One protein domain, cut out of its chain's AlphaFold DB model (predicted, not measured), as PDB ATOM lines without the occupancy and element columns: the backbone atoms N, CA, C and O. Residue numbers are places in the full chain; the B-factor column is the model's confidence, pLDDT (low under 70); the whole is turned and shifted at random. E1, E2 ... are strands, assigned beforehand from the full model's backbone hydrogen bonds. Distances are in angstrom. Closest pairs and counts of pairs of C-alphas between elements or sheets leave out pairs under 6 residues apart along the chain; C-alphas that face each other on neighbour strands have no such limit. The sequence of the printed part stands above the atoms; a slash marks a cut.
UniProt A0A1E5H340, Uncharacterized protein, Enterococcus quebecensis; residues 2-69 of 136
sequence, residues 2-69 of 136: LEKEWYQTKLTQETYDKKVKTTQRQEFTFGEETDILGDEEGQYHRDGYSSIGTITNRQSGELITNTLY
ATOM      1  N   LEU A   2     -14.074  36.721 -40.440       42.28
ATOM      2  CA  LEU A   2     -13.348  36.946 -39.188       42.28
ATOM      3  C   LEU A   2     -13.860  35.921 -38.171       42.28
ATOM      4  O   LEU A   2     -15.071  35.798 -37.989       42.28
ATOM      5  N   GLU A   3     -12.946  35.151 -37.590       46.62
ATOM      6  CA  GLU A   3     -13.215  34.262 -36.461       46.62
ATOM      7  C   GLU A   3     -13.583  35.137 -35.255       46.62
ATOM      8  O   GLU A   3     -12.823  36.030 -34.890       46.62
ATOM      9  N   LYS A   4     -14.780  34.944 -34.691       56.41
ATOM     10  CA  LYS A   4     -15.197  35.636 -33.465       56.41
ATOM     11  C   LYS A   4     -14.586  34.908 -32.275       56.41
ATOM     12  O   LYS A   4     -14.939  33.755 -32.025       56.41
ATOM     13  N   GLU A   5     -13.686  35.568 -31.556       51.84
ATOM     14  CA  GLU A   5     -13.093  35.028 -30.334       51.84
ATOM     15  C   GLU A   5     -13.977  35.369 -29.130       51.84
ATOM     16  O   GLU A   5     -14.123  36.523 -28.737       51.84
ATOM     17  N   TRP A   6     -14.582  34.342 -28.538       55.09
ATOM     18  CA  TRP A   6     -15.264  34.444 -27.251       55.09
ATOM     19  C   TRP A   6     -14.255  34.175 -26.138       55.09
ATOM     20  O   TRP A   6     -13.482  33.218 -26.230       55.09
ATOM     21  N   TYR A   7     -14.289  34.960 -25.064       63.97
ATOM     22  CA  TYR A   7     -13.423  34.729 -23.907       63.97
ATOM     23  C   TYR A   7     -14.239  34.337 -22.672       63.97
ATOM     24  O   TYR A   7     -15.376  34.768 -22.471       63.97
ATOM     25  N   GLN A   8     -13.654  33.470 -21.845       66.44
ATOM     26  CA  GLN A   8     -14.255  32.984 -20.603       66.44
ATOM     27  C   GLN A   8     -13.621  33.716 -19.421       66.44
ATOM     28  O   GLN A   8     -12.393  33.767 -19.315       66.44
ATOM     29  N   THR A   9     -14.440  34.244 -18.510       63.56
ATOM     30  CA  THR A   9     -13.959  34.814 -17.241       63.56
ATOM     31  C   THR A   9     -14.640  34.119 -16.070       63.56
ATOM     32  O   THR A   9     -15.795  33.712 -16.150       63.56
ATOM     33  N   LYS A  10     -13.909  33.964 -14.966       68.69
ATOM     34  CA  LYS A  10     -14.386  33.279 -13.762       68.69
ATOM     35  C   LYS A  10     -14.769  34.315 -12.717       68.69
ATOM     36  O   LYS A  10     -13.897  35.054 -12.258       68.69
ATOM     37  N   LEU A  11     -16.031  34.333 -12.303       65.62
ATOM     38  CA  LEU A  11     -16.430  35.017 -11.079       65.62
ATOM     39  C   LEU A  11     -16.269  34.034  -9.919       65.62
ATOM     40  O   LEU A  11     -16.685  32.877  -9.988       65.62
ATOM     41  N   THR A  12     -15.608  34.480  -8.859       65.50
ATOM     42  CA  THR A  12     -15.432  33.685  -7.643       65.50
ATOM     43  C   THR A  12     -16.100  34.428  -6.502       65.50
ATOM     44  O   THR A  12     -15.688  35.540  -6.176       65.50
ATOM     45  N   GLN A  13     -17.121  33.818  -5.906       63.72
ATOM     46  CA  GLN A  13     -17.747  34.321  -4.693       63.72
ATOM     47  C   GLN A  13     -17.261  33.492  -3.507       63.72
ATOM     48  O   GLN A  13     -17.298  32.259  -3.515       63.72
ATOM     49  N   GLU A  14     -16.791  34.178  -2.474       74.31
ATOM     50  CA  GLU A  14     -16.289  33.556  -1.256       74.31
ATOM     51  C   GLU A  14     -17.213  33.911  -0.098       74.31
ATOM     52  O   GLU A  14     -17.467  35.085   0.172       74.31
ATOM     53  N   THR A  15     -17.714  32.897   0.598       64.38
ATOM     54  CA  THR A  15     -18.509  33.068   1.814       64.38
ATOM     55  C   THR A  15     -17.789  32.427   2.990       64.38
ATOM     56  O   THR A  15     -17.102  31.414   2.854       64.38
ATOM     57  N   TYR A  16     -17.915  33.048   4.159       68.38
ATOM     58  CA  TYR A  16     -17.272  32.591   5.384       68.38
ATOM     59  C   TYR A  16     -18.334  32.271   6.431       68.38
ATOM     60  O   TYR A  16     -19.067  33.161   6.859       68.38
ATOM     61  N   ASP A  17     -18.374  31.017   6.880       71.25
ATOM     62  CA  ASP A  17     -19.054  30.634   8.118       71.25
ATOM     63  C   ASP A  17     -17.987  30.327   9.175       71.25
ATOM     64  O   ASP A  17     -17.252  29.334   9.111       71.25
ATOM     65  N   LYS A  18     -17.852  31.236  10.145       84.31
ATOM     66  CA  LYS A  18     -16.777  31.241  11.148       84.31
ATOM     67  C   LYS A  18     -15.389  31.196  10.487       84.31
ATOM     68  O   LYS A  18     -14.928  32.201   9.959       84.31
ATOM     69  N   LYS A  19     -14.695  30.052  10.562       82.25
ATOM     70  CA  LYS A  19     -13.365  29.824   9.962       82.25
ATOM     71  C   LYS A  19     -13.421  28.976   8.689       82.25
ATOM     72  O   LYS A  19     -12.374  28.687   8.116       82.25
ATOM     73  N   VAL A  20     -14.609  28.548   8.268       78.62
ATOM     74  CA  VAL A  20     -14.793  27.758   7.055       78.62
ATOM     75  C   VAL A  20     -15.060  28.714   5.904       78.62
ATOM     76  O   VAL A  20     -15.996  29.508   5.952       78.62
ATOM     77  N   LYS A  21     -14.208  28.635   4.884       81.38
ATOM     78  CA  LYS A  21     -14.365  29.356   3.626       81.38
ATOM     79  C   LYS A  21     -15.041  28.436   2.620       81.38
ATOM     80  O   LYS A  21     -14.489  27.391   2.279       81.38
ATOM     81  N   THR A  22     -16.186  28.859   2.113       76.81
ATOM     82  CA  THR A  22     -16.837  28.255   0.955       76.81
ATOM     83  C   THR A  22     -16.532  29.120  -0.255       76.81
ATOM     84  O   THR A  22     -16.614  30.345  -0.197       76.81
ATOM     85  N   THR A  23     -16.119  28.495  -1.349       75.50
ATOM     86  CA  THR A  23     -15.838  29.184  -2.611       75.50
ATOM     87  C   THR A  23     -16.775  28.632  -3.664       75.50
ATOM     88  O   THR A  23     -16.702  27.447  -3.985       75.50
ATOM     89  N   GLN A  24     -17.652  29.484  -4.182       73.94
ATOM     90  CA  GLN A  24     -18.439  29.186  -5.368       73.94
ATOM     91  C   GLN A  24     -17.767  29.849  -6.564       73.94
ATOM     92  O   GLN A  24     -17.324  30.998  -6.498       73.94
ATOM     93  N   ARG A  25     -17.643  29.091  -7.648       73.44
ATOM     94  CA  ARG A  25     -17.075  29.570  -8.900       73.44
ATOM     95  C   ARG A  25     -18.145  29.443  -9.963       73.44
ATOM     96  O   ARG A  25     -18.641  28.343 -10.181       73.44
ATOM     97  N   GLN A  26     -18.427  30.552 -10.627       79.94
ATOM     98  CA  GLN A  26     -19.274  30.584 -11.806       79.94
ATOM     99  C   GLN A  26     -18.431  31.084 -12.975       79.94
ATOM    100  O   GLN A  26     -17.678  32.057 -12.856       79.94
ATOM    101  N   GLU A  27     -18.488  30.361 -14.085       84.56
ATOM    102  CA  GLU A  27     -17.766  30.711 -15.302       84.56
ATOM    103  C   GLU A  27     -18.738  31.356 -16.278       84.56
ATOM    104  O   GLU A  27     -19.791  30.798 -16.573       84.56
ATOM    105  N   PHE A  28     -18.376  32.538 -16.762       87.81
ATOM    106  CA  PHE A  28     -19.193  33.311 -17.679       87.81
ATOM    107  C   PHE A  28     -18.492  33.444 -19.024       87.81
ATOM    108  O   PHE A  28     -17.281  33.680 -19.110       87.81
ATOM    109  N   THR A  29     -19.294  33.340 -20.075       88.50
ATOM    110  CA  THR A  29     -18.890  33.579 -21.454       88.50
ATOM    111  C   THR A  29     -19.172  35.028 -21.813       88.50
ATOM    112  O   THR A  29     -20.300  35.497 -21.640       88.50
ATOM    113  N   PHE A  30     -18.165  35.720 -22.340       85.50
ATOM    114  CA  PHE A  30     -18.262  37.127 -22.707       85.50
ATOM    115  C   PHE A  30     -18.140  37.350 -24.215       85.50
ATOM    116  O   PHE A  30     -17.429  36.620 -24.912       85.50
ATOM    117  N   GLY A  31     -18.851  38.370 -24.699       80.69
ATOM    118  CA  GLY A  31     -18.762  38.893 -26.062       80.69
ATOM    119  C   GLY A  31     -17.705  39.983 -26.224       80.69
ATOM    120  O   GLY A  31     -17.052  40.379 -25.262       80.69
ATOM    121  N   GLU A  32     -17.565  40.494 -27.450       73.75
ATOM    122  CA  GLU A  32     -16.527  41.474 -27.818       73.75
ATOM    123  C   GLU A  32     -16.596  42.786 -27.012       73.75
ATOM    124  O   GLU A  32     -15.561  43.377 -26.720       73.75
ATOM    125  N   GLU A  33     -17.787  43.213 -26.583       74.81
ATOM    126  CA  GLU A  33     -17.994  44.453 -25.815       74.81
ATOM    127  C   GLU A  33     -18.125  44.221 -24.300       74.81
ATOM    128  O   GLU A  33     -18.757  45.003 -23.597       74.81
ATOM    129  N   THR A  34     -17.535  43.147 -23.759       71.50
ATOM    130  CA  THR A  34     -17.686  42.733 -22.342       71.50
ATOM    131  C   THR A  34     -19.109  42.336 -21.938       71.50
ATOM    132  O   THR A  34     -19.420  42.184 -20.757       71.50
ATOM    133  N   ASP A  35     -19.954  42.085 -22.932       82.81
ATOM    134  CA  ASP A  35     -21.301  41.565 -22.765       82.81
ATOM    135  C   ASP A  35     -21.298  40.173 -22.141       82.81
ATOM    136  O   ASP A  35     -20.636  39.267 -22.648       82.81
ATOM    137  N   ILE A  36     -22.117  39.960 -21.114       88.44
ATOM    138  CA  ILE A  36     -22.325  38.631 -20.531       88.44
ATOM    139  C   ILE A  36     -23.295  37.858 -21.423       88.44
ATOM    140  O   ILE A  36     -24.449  38.253 -21.611       88.44
ATOM    141  N   LEU A  37     -22.827  36.751 -21.993       91.44
ATOM    142  CA  LEU A  37     -23.598  35.914 -22.918       91.44
ATOM    143  C   LEU A  37     -24.213  34.695 -22.242       91.44
ATOM    144  O   LEU A  37     -25.035  34.015 -22.849       91.44
ATOM    145  N   GLY A  38     -23.801  34.391 -21.019       93.06
ATOM    146  CA  GLY A  38     -24.286  33.246 -20.266       93.06
ATOM    147  C   GLY A  38     -23.183  32.542 -19.500       93.06
ATOM    148  O   GLY A  38     -22.036  32.991 -19.492       93.06
ATOM    149  N   ASP A  39     -23.531  31.416 -18.904       91.62
ATOM    150  CA  ASP A  39     -22.662  30.572 -18.090       91.62
ATOM    151  C   ASP A  39     -22.704  29.116 -18.575       91.62
ATOM    152  O   ASP A  39     -23.156  28.837 -19.683       91.62
ATOM    153  N   GLU A  40     -22.178  28.170 -17.800       90.25
ATOM    154  CA  GLU A  40     -22.105  26.760 -18.203       90.25
ATOM    155  C   GLU A  40     -23.461  26.167 -18.644       90.25
ATOM    156  O   GLU A  40     -23.499  25.377 -19.591       90.25
ATOM    157  N   GLU A  41     -24.568  26.587 -18.023       92.31
ATOM    158  CA  GLU A  41     -25.907  26.045 -18.269       92.31
ATOM    159  C   GLU A  41     -26.760  26.956 -19.161       92.31
ATOM    160  O   GLU A  41     -27.451  26.479 -20.068       92.31
ATOM    161  N   GLY A  42     -26.720  28.264 -18.914       94.81
ATOM    162  CA  GLY A  42     -27.608  29.251 -19.506       94.81
ATOM    163  C   GLY A  42     -26.968  30.056 -20.634       94.81
ATOM    164  O   GLY A  42     -25.845  30.542 -20.540       94.81
ATOM    165  N   GLN A  43     -27.727  30.270 -21.703       96.12
ATOM    166  CA  GLN A  43     -27.514  31.316 -22.696       96.12
ATOM    167  C   GLN A  43     -28.402  32.512 -22.342       96.12
ATOM    168  O   GLN A  43     -29.619  32.366 -22.211       96.12
ATOM    169  N   TYR A  44     -27.796  33.689 -22.193       95.81
ATOM    170  CA  TYR A  44     -28.477  34.905 -21.755       95.81
ATOM    171  C   TYR A  44     -28.928  35.730 -22.957       95.81
ATOM    172  O   TYR A  44     -28.146  35.995 -23.877       95.81
ATOM    173  N   HIS A  45     -30.187  36.162 -22.927       95.25
ATOM    174  CA  HIS A  45     -30.802  37.006 -23.945       95.25
ATOM    175  C   HIS A  45     -31.100  38.377 -23.352       95.25
ATOM    176  O   HIS A  45     -31.759  38.491 -22.313       95.25
ATOM    177  N   ARG A  46     -30.595  39.411 -24.022       92.81
ATOM    178  CA  ARG A  46     -30.662  40.796 -23.561       92.81
ATOM    179  C   ARG A  46     -31.702  41.606 -24.325       92.81
ATOM    180  O   ARG A  46     -31.934  41.362 -25.509       92.81
ATOM    181  N   ASP A  47     -32.293  42.585 -23.650       92.62
ATOM    182  CA  ASP A  47     -33.068  43.644 -24.296       92.62
ATOM    183  C   ASP A  47     -32.160  44.736 -24.908       92.62
ATOM    184  O   ASP A  47     -30.932  44.637 -24.898       92.62
ATOM    185  N   GLY A  48     -32.769  45.798 -25.448       90.50
ATOM    186  CA  GLY A  48     -32.040  46.917 -26.064       90.50
ATOM    187  C   GLY A  48     -31.212  47.775 -25.095       90.50
ATOM    188  O   GLY A  48     -30.426  48.598 -25.556       90.50
ATOM    189  N   TYR A  49     -31.369  47.589 -23.781       90.75
ATOM    190  CA  TYR A  49     -30.597  48.256 -22.727       90.75
ATOM    191  C   TYR A  49     -29.710  47.277 -21.947       90.75
ATOM    192  O   TYR A  49     -29.239  47.593 -20.851       90.75
ATOM    193  N   SER A  50     -29.455  46.102 -22.526       92.38
ATOM    194  CA  SER A  50     -28.616  45.046 -21.969       92.38
ATOM    195  C   SER A  50     -29.180  44.350 -20.724       92.38
ATOM    196  O   SER A  50     -28.435  43.658 -20.032       92.38
ATOM    197  N   SER A  51     -30.474  44.467 -20.423       95.75
ATOM    198  CA  SER A  51     -31.092  43.691 -19.337       95.75
ATOM    199  C   SER A  51     -31.287  42.242 -19.754       95.75
ATOM    200  O   SER A  51     -31.866  41.969 -20.805       95.75
ATOM    201  N   ILE A  52     -30.835  41.307 -18.922       96.25
ATOM    202  CA  ILE A  52     -30.995  39.868 -19.152       96.25
ATOM    203  C   ILE A  52     -32.386  39.457 -18.667       96.25
ATOM    204  O   ILE A  52     -32.616  39.303 -17.469       96.25
ATOM    205  N   GLY A  53     -33.333  39.339 -19.595       95.75
ATOM    206  CA  GLY A  53     -34.722  38.978 -19.283       95.75
ATOM    207  C   GLY A  53     -35.043  37.513 -19.551       95.75
ATOM    208  O   GLY A  53     -35.905  36.936 -18.905       95.75
ATOM    209  N   THR A  54     -34.360  36.878 -20.502       97.25
ATOM    210  CA  THR A  54     -34.620  35.482 -20.873       97.25
ATOM    211  C   THR A  54     -33.333  34.680 -20.813       97.25
ATOM    212  O   THR A  54     -32.295  35.119 -21.310       97.25
ATOM    213  N   ILE A  55     -33.414  33.486 -20.232       96.81
ATOM    214  CA  ILE A  55     -32.318  32.522 -20.181       96.81
ATOM    215  C   ILE A  55     -32.821  31.214 -20.779       96.81
ATOM    216  O   ILE A  55     -33.857  30.683 -20.366       96.81
ATOM    217  N   THR A  56     -32.089  30.690 -21.756       98.12
ATOM    218  CA  THR A  56     -32.350  29.373 -22.351       98.12
ATOM    219  C   THR A  56     -31.213  28.426 -22.027       98.12
ATOM    220  O   THR A  56     -30.069  28.858 -21.939       98.12
ATOM    221  N   ASN A  57     -31.487  27.133 -21.926       97.38
ATOM    222  CA  ASN A  57     -30.446  26.131 -21.801       97.38
ATOM    223  C   ASN A  57     -29.517  26.199 -23.017       97.38
ATOM    224  O   ASN A  57     -29.965  26.224 -24.165       97.38
ATOM    225  N   ARG A  58     -28.212  26.236 -22.762       94.81
ATOM    226  CA  ARG A  58     -27.185  26.417 -23.789       94.81
ATOM    227  C   ARG A  58     -27.112  25.251 -24.779       94.81
ATOM    228  O   ARG A  58     -26.734  25.471 -25.926       94.81
ATOM    229  N   GLN A  59     -27.456  24.033 -24.359       95.50
ATOM    230  CA  GLN A  59     -27.387  22.837 -25.204       95.50
ATOM    231  C   GLN A  59     -28.720  22.541 -25.894       95.50
ATOM    232  O   GLN A  59     -28.742  22.320 -27.104       95.50
ATOM    233  N   SER A  60     -29.826  22.522 -25.140       97.50
ATOM    234  CA  SER A  60     -31.141  22.154 -25.684       97.50
ATOM    235  C   SER A  60     -31.885  23.325 -26.328       97.50
ATOM    236  O   SER A  60     -32.763  23.104 -27.160       97.50
ATOM    237  N   GLY A  61     -31.552  24.568 -25.962       97.06
ATOM    238  CA  GLY A  61     -32.293  25.766 -26.368       97.06
ATOM    239  C   GLY A  61     -33.637  25.937 -25.652       97.06
ATOM    240  O   GLY A  61     -34.379  26.869 -25.960       97.06
ATOM    241  N   GLU A  62     -33.970  25.056 -24.706       98.38
ATOM    242  CA  GLU A  62     -35.205  25.140 -23.928       98.38
ATOM    243  C   GLU A  62     -35.192  26.348 -22.990       98.38
ATOM    244  O   GLU A  62     -34.143  26.779 -22.514       98.38
ATOM    245  N   LEU A  63     -36.366  26.907 -22.705       97.69
ATOM    246  CA  LEU A  63     -36.497  28.019 -21.771       97.69
ATOM    247  C   LEU A  63     -36.161  27.562 -20.343       97.69
ATOM    248  O   LEU A  63     -36.811  26.654 -19.831       97.69
ATOM    249  N   ILE A  64     -35.201  28.227 -19.694       96.00
ATOM    250  CA  ILE A  64     -34.915  28.053 -18.260       96.00
ATOM    251  C   ILE A  64     -35.746  29.052 -17.458       96.00
ATOM    252  O   ILE A  64     -36.500  28.667 -16.568       96.00
ATOM    253  N   THR A  65     -35.632  30.341 -17.786       95.12
ATOM    254  CA  THR A  65     -36.373  31.400 -17.094       95.12
ATOM    255  C   THR A  65     -36.683  32.579 -18.010       95.12
ATOM    256  O   THR A  65     -35.996  32.826 -19.007       95.12
ATOM    257  N   ASN A  66     -37.742  33.307 -17.660       96.19
ATOM    258  CA  ASN A  66     -38.120  34.570 -18.270       96.19
ATOM    259  C   ASN A  66     -38.620  35.525 -17.178       96.19
ATOM    260  O   ASN A  66     -39.573  35.208 -16.466       96.19
ATOM    261  N   THR A  67     -37.980  36.681 -17.056       95.69
ATOM    262  CA  THR A  67     -38.321  37.745 -16.117       95.69
ATOM    263  C   THR A  67     -38.400  39.084 -16.845       95.69
ATOM    264  O   THR A  67     -37.728  39.322 -17.849       95.69
ATOM    265  N   LEU A  68     -39.227  39.974 -16.311       96.38
ATOM    266  CA  LEU A  68     -39.324  41.362 -16.742       96.38
ATOM    267  C   LEU A  68     -38.846  42.257 -15.609       96.38
ATOM    268  O   LEU A  68     -39.006  41.916 -14.437       96.38
ATOM    269  N   TYR A  69     -38.309  43.415 -15.967       97.56
ATOM    270  CA  TYR A  69     -37.897  44.440 -15.021       97.56
ATOM    271  C   TYR A  69     -38.838  45.635 -15.131       97.56
ATOM    272  O   TYR A  69     -39.289  45.964 -16.231       97.56
TER     273      TYR A  69
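AT A GLANCE: This is residues 2 to 69 of the 136 residues of an uncharacterized protein of Enterococcus quebecensis (UniProt A0A1E5H340). A long two-stranded hairpin of E1 and E2 runs out from a small head of short strands, E3 to E6, which follow one another across the head; the hairpin's tip, residues 16 to 21, sticks out free. E3 pairs with the far end of E2, residues 27 to 30, and E4, E5 and E6 make a second small sheet next to E3. The 68 printed residues hold six named strands, E1 to E6 in order, and no named helix: all strand, in two antiparallel sheets, E1 - E2 - E3 and E4 - E5 - E6. The whole is loose, with a radius of gyration of the C-alphas of 14.8 A and spans of 46 by 32 by 26 A.

IN THESE COORDINATES: Find C-alpha 7 at (-13.423, 34.729, -23.907); from there E1, residues 7 to 17, runs 32.8 A. E2, residues 20 to 30, returns over 31.4 A. Then come E3, residues 36 to 39, E4, residues 42 to 46, and E5, residues 52 to 57, 14.0 A long. E6, residues 63 to 66, ends at C-alpha 66, (-38.120, 34.570, -18.270).

HOW THE PARTS SIT: Each sheet is a meander, each strand the antiparallel neighbour of the one before. In the hairpin E1 and E2, at 160 degrees, look at N 9 and O 28, 3.0 A. In the hairpin E2 and E3, at 127 degrees, N 29 and O 38 are 2.8 A apart. Between the sheets, the closest C-alphas of E3 and E4 are those of Gly 38 and Tyr 44, 4.7 A. E4 and E5 have N 43 and O 56 at 2.7 A; E5 and E6 have N 55 and O 65 at 2.9 A. E1 is apart from E4, E5 and E6.

THE WHOLE: The C-alphas of Leu 2 and Lys 18, the two farthest apart, are 50.8 A from each other. The printed part has no cut, and its five links between strands are tight. The model's pLDDT is under 70 at residues 2 to 13 and 15 to 16.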